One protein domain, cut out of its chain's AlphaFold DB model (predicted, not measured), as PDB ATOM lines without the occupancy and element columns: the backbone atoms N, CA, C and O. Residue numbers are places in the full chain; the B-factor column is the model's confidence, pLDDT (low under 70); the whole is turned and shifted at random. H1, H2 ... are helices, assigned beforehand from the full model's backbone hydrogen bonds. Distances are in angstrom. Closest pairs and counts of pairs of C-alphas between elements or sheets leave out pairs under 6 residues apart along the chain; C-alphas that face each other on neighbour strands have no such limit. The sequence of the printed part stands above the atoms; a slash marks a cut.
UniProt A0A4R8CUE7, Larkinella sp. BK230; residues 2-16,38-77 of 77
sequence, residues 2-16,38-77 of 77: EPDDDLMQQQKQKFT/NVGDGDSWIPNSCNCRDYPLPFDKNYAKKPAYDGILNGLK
ATOM      1  N   GLU A   2     132.154 160.064 218.855       71.44
ATOM      2  CA  GLU A   2     131.452 160.863 217.849       71.44
ATOM      3  C   GLU A   2     131.899 162.337 217.920       71.44
ATOM      4  O   GLU A   2     132.401 162.759 218.970       71.44
ATOM      5  N   PRO A   3     131.817 163.098 216.814       78.25
ATOM      6  CA  PRO A   3     132.101 164.529 216.824       78.25
ATOM      7  C   PRO A   3     131.163 165.289 217.769       78.25
ATOM      8  O   PRO A   3     130.008 164.916 217.946       78.25
ATOM      9  N   ASP A   4     131.681 166.367 218.356       89.94
ATOM     10  CA  ASP A   4     130.910 167.294 219.185       89.94
ATOM     11  C   ASP A   4     129.817 167.986 218.349       89.94
ATOM     12  O   ASP A   4     130.083 168.470 217.241       89.94
ATOM     13  N   ASP A   5     128.595 168.042 218.883       93.06
ATOM     14  CA  ASP A   5     127.437 168.663 218.240       93.06
ATOM     15  C   ASP A   5     127.708 170.130 217.884       93.06
ATOM     16  O   ASP A   5     127.366 170.571 216.779       93.06
ATOM     17  N   ASP A   6     128.398 170.869 218.757       95.56
ATOM     18  CA  ASP A   6     128.731 172.277 218.521       95.56
ATOM     19  C   ASP A   6     129.686 172.441 217.331       95.56
ATOM     20  O   ASP A   6     129.508 173.338 216.498       95.56
ATOM     21  N   LEU A   7     130.669 171.545 217.186       95.38
ATOM     22  CA  LEU A   7     131.581 171.546 216.037       95.38
ATOM     23  C   LEU A   7     130.841 171.212 214.735       95.38
ATOM     24  O   LEU A   7     131.099 171.834 213.700       95.38
ATOM     25  N   MET A   8     129.873 170.292 214.774       96.12
ATOM     26  CA  MET A   8     129.049 169.973 213.604       96.12
ATOM     27  C   MET A   8     128.158 171.150 213.180       96.12
ATOM     28  O   MET A   8     128.004 171.408 211.978       96.12
ATOM     29  N   GLN A   9     127.601 171.906 214.131       97.94
ATOM     30  CA  GLN A   9     126.836 173.117 213.810       97.94
ATOM     31  C   GLN A   9     127.728 174.229 213.244       97.94
ATOM     32  O   GLN A   9     127.347 174.882 212.268       97.94
ATOM     33  N   GLN A  10     128.936 174.414 213.780       98.12
ATOM     34  CA  GLN A  10     129.908 175.360 213.218       98.12
ATOM     35  C   GLN A  10     130.303 174.976 211.784       98.12
ATOM     36  O   GLN A  10     130.318 175.827 210.889       98.12
ATOM     37  N   GLN A  11     130.530 173.687 211.520       98.06
ATOM     38  CA  GLN A  11     130.793 173.185 210.173       98.06
ATOM     39  C   GLN A  11     129.617 173.468 209.220       98.06
ATOM     40  O   GLN A  11     129.825 173.987 208.120       98.06
ATOM     41  N   LYS A  12     128.373 173.214 209.645       98.56
ATOM     42  CA  LYS A  12     127.158 173.567 208.884       98.56
ATOM     43  C   LYS A  12     127.106 175.052 208.522       98.56
ATOM     44  O   LYS A  12     126.828 175.401 207.367       98.56
ATOM     45  N   GLN A  13     127.383 175.933 209.482       98.62
ATOM     46  CA  GLN A  13     127.421 177.379 209.253       98.62
ATOM     47  C   GLN A  13     128.517 177.761 208.252       98.62
ATOM     48  O   GLN A  13     128.290 178.611 207.383       98.62
ATOM     49  N   LYS A  14     129.677 177.099 208.315       98.50
ATOM     50  CA  LYS A  14     130.794 177.323 207.395       98.50
ATOM     51  C   LYS A  14     130.445 176.932 205.959       98.50
ATOM     52  O   LYS A  14     130.619 177.762 205.068       98.50
ATOM     53  N   PHE A  15     129.884 175.738 205.741       98.69
ATOM     54  CA  PHE A  15     129.405 175.308 204.418       98.69
ATOM     55  C   PHE A  15     128.366 176.282 203.854       98.69
ATOM     56  O   PHE A  15     128.515 176.753 202.726       98.69
ATOM     57  N   THR A  16     127.370 176.654 204.666       98.81
ATOM     58  CA  THR A  16     126.334 177.622 204.269       98.81
ATOM     59  C   THR A  16     126.959 178.939 203.810       98.81
ATOM     60  O   THR A  16     126.628 179.455 202.742       98.81
ATOM     61  N   ASN A  38     135.819 164.573 197.886       97.00
ATOM     62  CA  ASN A  38     135.303 163.270 198.328       97.00
ATOM     63  C   ASN A  38     133.904 163.288 198.989       97.00
ATOM     64  O   ASN A  38     133.271 164.343 199.083       97.00
ATOM     65  N   VAL A  39     133.382 162.105 199.346       96.75
ATOM     66  CA  VAL A  39     131.980 161.889 199.754       96.75
ATOM     67  C   VAL A  39     131.818 161.786 201.272       96.75
ATOM     68  O   VAL A  39     131.243 162.694 201.871       96.75
ATOM     69  N   GLY A  40     132.280 160.696 201.892       97.19
ATOM     70  CA  GLY A  40     132.122 160.445 203.328       97.19
ATOM     71  C   GLY A  40     133.421 160.629 204.097       97.19
ATOM     72  O   GLY A  40     134.500 160.461 203.537       97.19
ATOM     73  N   ASP A  41     133.338 160.937 205.393       97.00
ATOM     74  CA  ASP A  41     134.514 161.180 206.246       97.00
ATOM     75  C   ASP A  41     135.540 160.031 206.220       97.00
ATOM     76  O   ASP A  41     136.732 160.277 206.398       97.00
ATOM     77  N   GLY A  42     135.097 158.795 205.952       95.50
ATOM     78  CA  GLY A  42     135.970 157.627 205.785       95.50
ATOM     79  C   GLY A  42     136.875 157.680 204.547       95.50
ATOM     80  O   GLY A  42     137.921 157.039 204.535       95.50
ATOM     81  N   ASP A  43     136.515 158.487 203.549       95.81
ATOM     82  CA  ASP A  43     137.242 158.637 202.286       95.81
ATOM     83  C   ASP A  43     138.136 159.896 202.270       95.81
ATOM     84  O   ASP A  43     138.807 160.200 201.277       95.81
ATOM     85  N   SER A  44     138.126 160.685 203.350       96.81
ATOM     86  CA  SER A  44     138.868 161.942 203.420       96.81
ATOM     87  C   SER A  44     140.371 161.718 203.565       96.81
ATOM     88  O   SER A  44     140.840 160.935 204.388       96.81
ATOM     89  N   TRP A  45     141.154 162.502 202.828       96.44
ATOM     90  CA  TRP A  45     142.611 162.537 202.965       96.44
ATOM     91  C   TRP A  45     143.088 163.317 204.205       96.44
ATOM     92  O   TRP A  45     144.226 163.138 204.639       96.44
ATOM     93  N   ILE A  46     142.236 164.175 204.784       96.69
ATOM     94  CA  ILE A  46     142.622 165.120 205.844       96.69
ATOM     95  C   ILE A  46     143.125 164.417 207.109       96.69
ATOM     96  O   ILE A  46     144.242 164.748 207.510       96.69
ATOM     97  N   PRO A  47     142.408 163.439 207.715       95.44
ATOM     98  CA  PRO A  47     142.861 162.821 208.965       95.44
ATOM     99  C   PRO A  47     144.268 162.220 208.857       95.44
ATOM    100  O   PRO A  47     145.089 162.373 209.762       95.44
ATOM    101  N   ASN A  48     144.569 161.610 207.706       94.75
ATOM    102  CA  ASN A  48     145.884 161.045 207.412       94.75
ATOM    103  C   ASN A  48     146.950 162.134 207.226       94.75
ATOM    104  O   ASN A  48     148.069 161.984 207.705       94.75
ATOM    105  N   SER A  49     146.614 163.239 206.555       96.44
ATOM    106  CA  SER A  49     147.566 164.320 206.281       96.44
ATOM    107  C   SER A  49     147.956 165.126 207.520       96.44
ATOM    108  O   SER A  49     149.104 165.551 207.617       96.44
ATOM    109  N   CYS A  50     147.019 165.391 208.433       95.19
ATOM    110  CA  CYS A  50     147.276 166.174 209.649       95.19
ATOM    111  C   CYS A  50     147.664 165.308 210.856       95.19
ATOM    112  O   CYS A  50     147.999 165.860 211.904       95.19
ATOM    113  N   ASN A  51     147.567 163.976 210.740       94.88
ATOM    114  CA  ASN A  51     147.613 163.040 211.865       94.88
ATOM    115  C   ASN A  51     146.668 163.465 213.008       94.88
ATOM    116  O   ASN A  51     147.030 163.487 214.186       94.88
ATOM    117  N   CYS A  52     145.457 163.880 212.633       92.19
ATOM    118  CA  CYS A  52     144.464 164.448 213.530       92.19
ATOM    119  C   CYS A  52     143.105 163.774 213.327       92.19
ATOM    120  O   CYS A  52     142.820 163.191 212.281       92.19
ATOM    121  N   ARG A  53     142.252 163.831 214.352       91.69
ATOM    122  CA  ARG A  53     140.865 163.378 214.230       91.69
ATOM    123  C   ARG A  53     140.038 164.525 213.662       91.69
ATOM    124  O   ARG A  53     139.872 165.534 214.337       91.69
ATOM    125  N   ASP A  54     139.511 164.336 212.461       94.25
ATOM    126  CA  ASP A  54     138.672 165.319 211.777       94.25
ATOM    127  C   ASP A  54     137.541 164.612 211.015       94.25
ATOM    128  O   ASP A  54     137.632 163.426 210.693       94.25
ATOM    129  N   TYR A  55     136.482 165.362 210.732       96.25
ATOM    130  CA  TYR A  55     135.261 164.931 210.063       96.25
ATOM    131  C   TYR A  55     134.891 165.979 209.003       96.25
ATOM    132  O   TYR A  55     133.922 166.723 209.185       96.25
ATOM    133  N   PRO A  56     135.680 166.137 207.927       96.81
ATOM    134  CA  PRO A  56     135.623 167.328 207.081       96.81
ATOM    135  C   PRO A  56     134.515 167.309 206.016       96.81
ATOM    136  O   PRO A  56     134.298 168.327 205.356       96.81
ATOM    137  N   LEU A  57     133.829 166.181 205.813       97.88
ATOM    138  CA  LEU A  57     132.923 165.974 204.682       97.88
ATOM    139  C   LEU A  57     131.438 166.046 205.075       97.88
ATOM    140  O   LEU A  57     131.098 166.024 206.258       97.88
ATOM    141  N   PRO A  58     130.513 166.172 204.105       98.12
ATOM    142  CA  PRO A  58     129.083 166.320 204.397       98.12
ATOM    143  C   PRO A  58     128.401 165.034 204.871       98.12
ATOM    144  O   PRO A  58     127.269 165.089 205.357       98.12
ATOM    145  N   PHE A  59     129.073 163.895 204.715       98.06
ATOM    146  CA  PHE A  59     128.602 162.587 205.137       98.06
ATOM    147  C   PHE A  59     129.600 161.965 206.108       98.06
ATOM    148  O   PHE A  59     130.806 162.181 205.985       98.06
ATOM    149  N   ASP A  60     129.100 161.207 207.077       96.69
ATOM    150  CA  ASP A  60     129.955 160.481 208.010       96.69
ATOM    151  C   ASP A  60     130.623 159.264 207.335       96.69
ATOM    152  O   ASP A  60     130.448 158.995 206.143       96.69
ATOM    153  N   LYS A  61     131.406 158.504 208.105       95.81
ATOM    154  CA  LYS A  61     132.084 157.284 207.629       95.81
ATOM    155  C   LYS A  61     131.137 156.172 207.148       95.81
ATOM    156  O   LYS A  61     131.598 155.239 206.502       95.81
ATOM    157  N   ASN A  62     129.853 156.238 207.500       96.75
ATOM    158  CA  ASN A  62     128.809 155.297 207.089       96.75
ATOM    159  C   ASN A  62     127.918 155.892 205.985       96.75
ATOM    160  O   ASN A  62     126.865 155.331 205.678       96.75
ATOM    161  N   TYR A  63     128.314 157.029 205.406       97.31
ATOM    162  CA  TYR A  63     127.564 157.781 204.402       97.31
ATOM    163  C   TYR A  63     126.216 158.339 204.887       97.31
ATOM    164  O   TYR A  63     125.365 158.714 204.075       97.31
ATOM    165  N   ALA A  64     126.008 158.454 206.201       97.56
ATOM    166  CA  ALA A  64     124.862 159.168 206.742       97.56
ATOM    167  C   ALA A  64     125.088 160.683 206.645       97.56
ATOM    168  O   ALA A  64     126.208 161.185 206.765       97.56
ATOM    169  N   LYS A  65     124.011 161.434 206.399       98.19
ATOM    170  CA  LYS A  65     124.074 162.895 206.262       98.19
ATOM    171  C   LYS A  65     124.451 163.541 207.593       98.19
ATOM    172  O   LYS A  65     123.804 163.289 208.606       98.19
ATOM    173  N   LYS A  66     125.421 164.451 207.557       97.88
ATOM    174  CA  LYS A  66     125.773 165.328 208.682       97.88
ATOM    175  C   LYS A  66     125.063 166.680 208.560       97.88
ATOM    176  O   LYS A  66     124.640 167.046 207.461       97.88
ATOM    177  N   PRO A  67     125.024 167.507 209.623       98.38
ATOM    178  CA  PRO A  67     124.520 168.884 209.544       98.38
ATOM    179  C   PRO A  67     125.165 169.730 208.430       98.38
ATOM    180  O   PRO A  67     124.528 170.624 207.874       98.38
ATOM    181  N   ALA A  68     126.412 169.428 208.056       98.25
ATOM    182  CA  ALA A  68     127.097 170.029 206.911       98.25
ATOM    183  C   ALA A  68     126.335 169.868 205.581       98.25
ATOM    184  O   ALA A  68     126.300 170.813 204.791       98.25
ATOM    185  N   TYR A  69     125.665 168.731 205.360       98.31
ATOM    186  CA  TYR A  69     124.813 168.503 204.189       98.31
ATOM    187  C   TYR A  69     123.669 169.524 204.113       98.31
ATOM    188  O   TYR A  69     123.453 170.148 203.072       98.31
ATOM    189  N   ASP A  70     122.989 169.786 205.231       98.44
ATOM    190  CA  ASP A  70     121.961 170.834 205.291       98.44
ATOM    191  C   ASP A  70     122.556 172.225 205.064       98.44
ATOM    192  O   ASP A  70     121.909 173.100 204.485       98.44
ATOM    193  N   GLY A  71     123.792 172.445 205.518       98.56
ATOM    194  CA  GLY A  71     124.527 173.680 205.264       98.56
ATOM    195  C   GLY A  71     124.728 173.935 203.771       98.56
ATOM    196  O   GLY A  71     124.511 175.052 203.301       98.56
ATOM    197  N   ILE A  72     125.045 172.888 203.005       98.50
ATOM    198  CA  ILE A  72     125.138 172.959 201.542       98.50
ATOM    199  C   ILE A  72     123.803 173.382 200.937       98.50
ATOM    200  O   ILE A  72     123.747 174.371 200.205       98.50
ATOM    201  N   LEU A  73     122.715 172.691 201.290       98.25
ATOM    202  CA  LEU A  73     121.382 173.009 200.773       98.25
ATOM    203  C   LEU A  73     120.962 174.446 201.107       98.25
ATOM    204  O   LEU A  73     120.400 175.138 200.264       98.25
ATOM    205  N   ASN A  74     121.252 174.917 202.319       98.31
ATOM    206  CA  ASN A  74     120.912 176.274 202.743       98.31
ATOM    207  C   ASN A  74     121.774 177.360 202.088       98.31
ATOM    208  O   ASN A  74     121.310 178.492 201.959       98.31
ATOM    209  N   GLY A  75     123.009 177.047 201.691       97.50
ATOM    210  CA  GLY A  75     123.849 177.958 200.911       97.50
ATOM    211  C   GLY A  75     123.420 178.059 199.443       97.50
ATOM    212  O   GLY A  75     123.641 179.088 198.809       97.50
ATOM    213  N   LEU A  76     122.800 177.000 198.908       96.25
ATOM    214  CA  LEU A  76     122.301 176.928 197.530       96.25
ATOM    215  C   LEU A  76     120.916 177.560 197.323       96.25
ATOM    216  O   LEU A  76     120.533 177.772 196.172       96.25
ATOM    217  N   LYS A  77     120.182 177.849 198.401       89.06
ATOM    218  CA  LYS A  77     118.955 178.662 198.368       89.06
ATOM    219  C   LYS A  77     119.314 180.107 198.062       89.06
ATOM    220  O   LYS A  77     118.788 180.630 197.056       89.06
TER     221      LYS A  77
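This is residues 2 to 16 and 38 to 77 of the 77 residues of a protein of Larkinella sp. BK230 (UniProt A0A4R8CUE7). Two helices, H1 and H3, lie side by side and run the same way at one end of an elongated body, and the short helix H2 lies at the other end, followed by one long stretch with no named element, residues 51 to 66. The long link of residues 51 to 66 leads back from H2 to the pair. The printed part has 55 residues with three named helices, in the order H1, H2, H3, and no named strand; its class is all helix, though under half of the residues, 27 of the 55, are in named elements. It is compact, with a radius of gyration of the C-alphas of 11.0 A, and its C-alphas span 34 by 21 by 17 A.

H1, residues 5 to 16, touches H3, residues 67 to 76. Their closest C-alphas, those of Lys 12 and Ala 68, are 4.1 A apart. They run the same way at a shallow tilt of 20 degrees, with centres 9.6 A apart. H2, residues 46 to 50, is apart from both H1 and H3. In H1, H2 and H3 every O i to N i+4 pair is within hydrogen-bond range.

H1 begins at C-alpha 5 (127.437, 168.663, 218.240) and is 16.6 A long from first to last C-alpha. H2 begins at C-alpha 46 (142.622, 165.120, 205.844) and is 6.1 A long. H3 is 14.6 A long and ends at C-alpha 76 (122.301, 176.928, 197.530).

The two C-alphas farthest apart, those of Asn 51 and Lys 77, are 35.3 A apart. Residues 17 to 37 are not printed, and C-alphas 16 and 38 are 17.9 A apart across this cut. The link from H1 to H2 runs across the cut; the link from H2 to H3, 16 residues, is long. The mean pLDDT of the printed part is 95.8, and no printed residue is under 70.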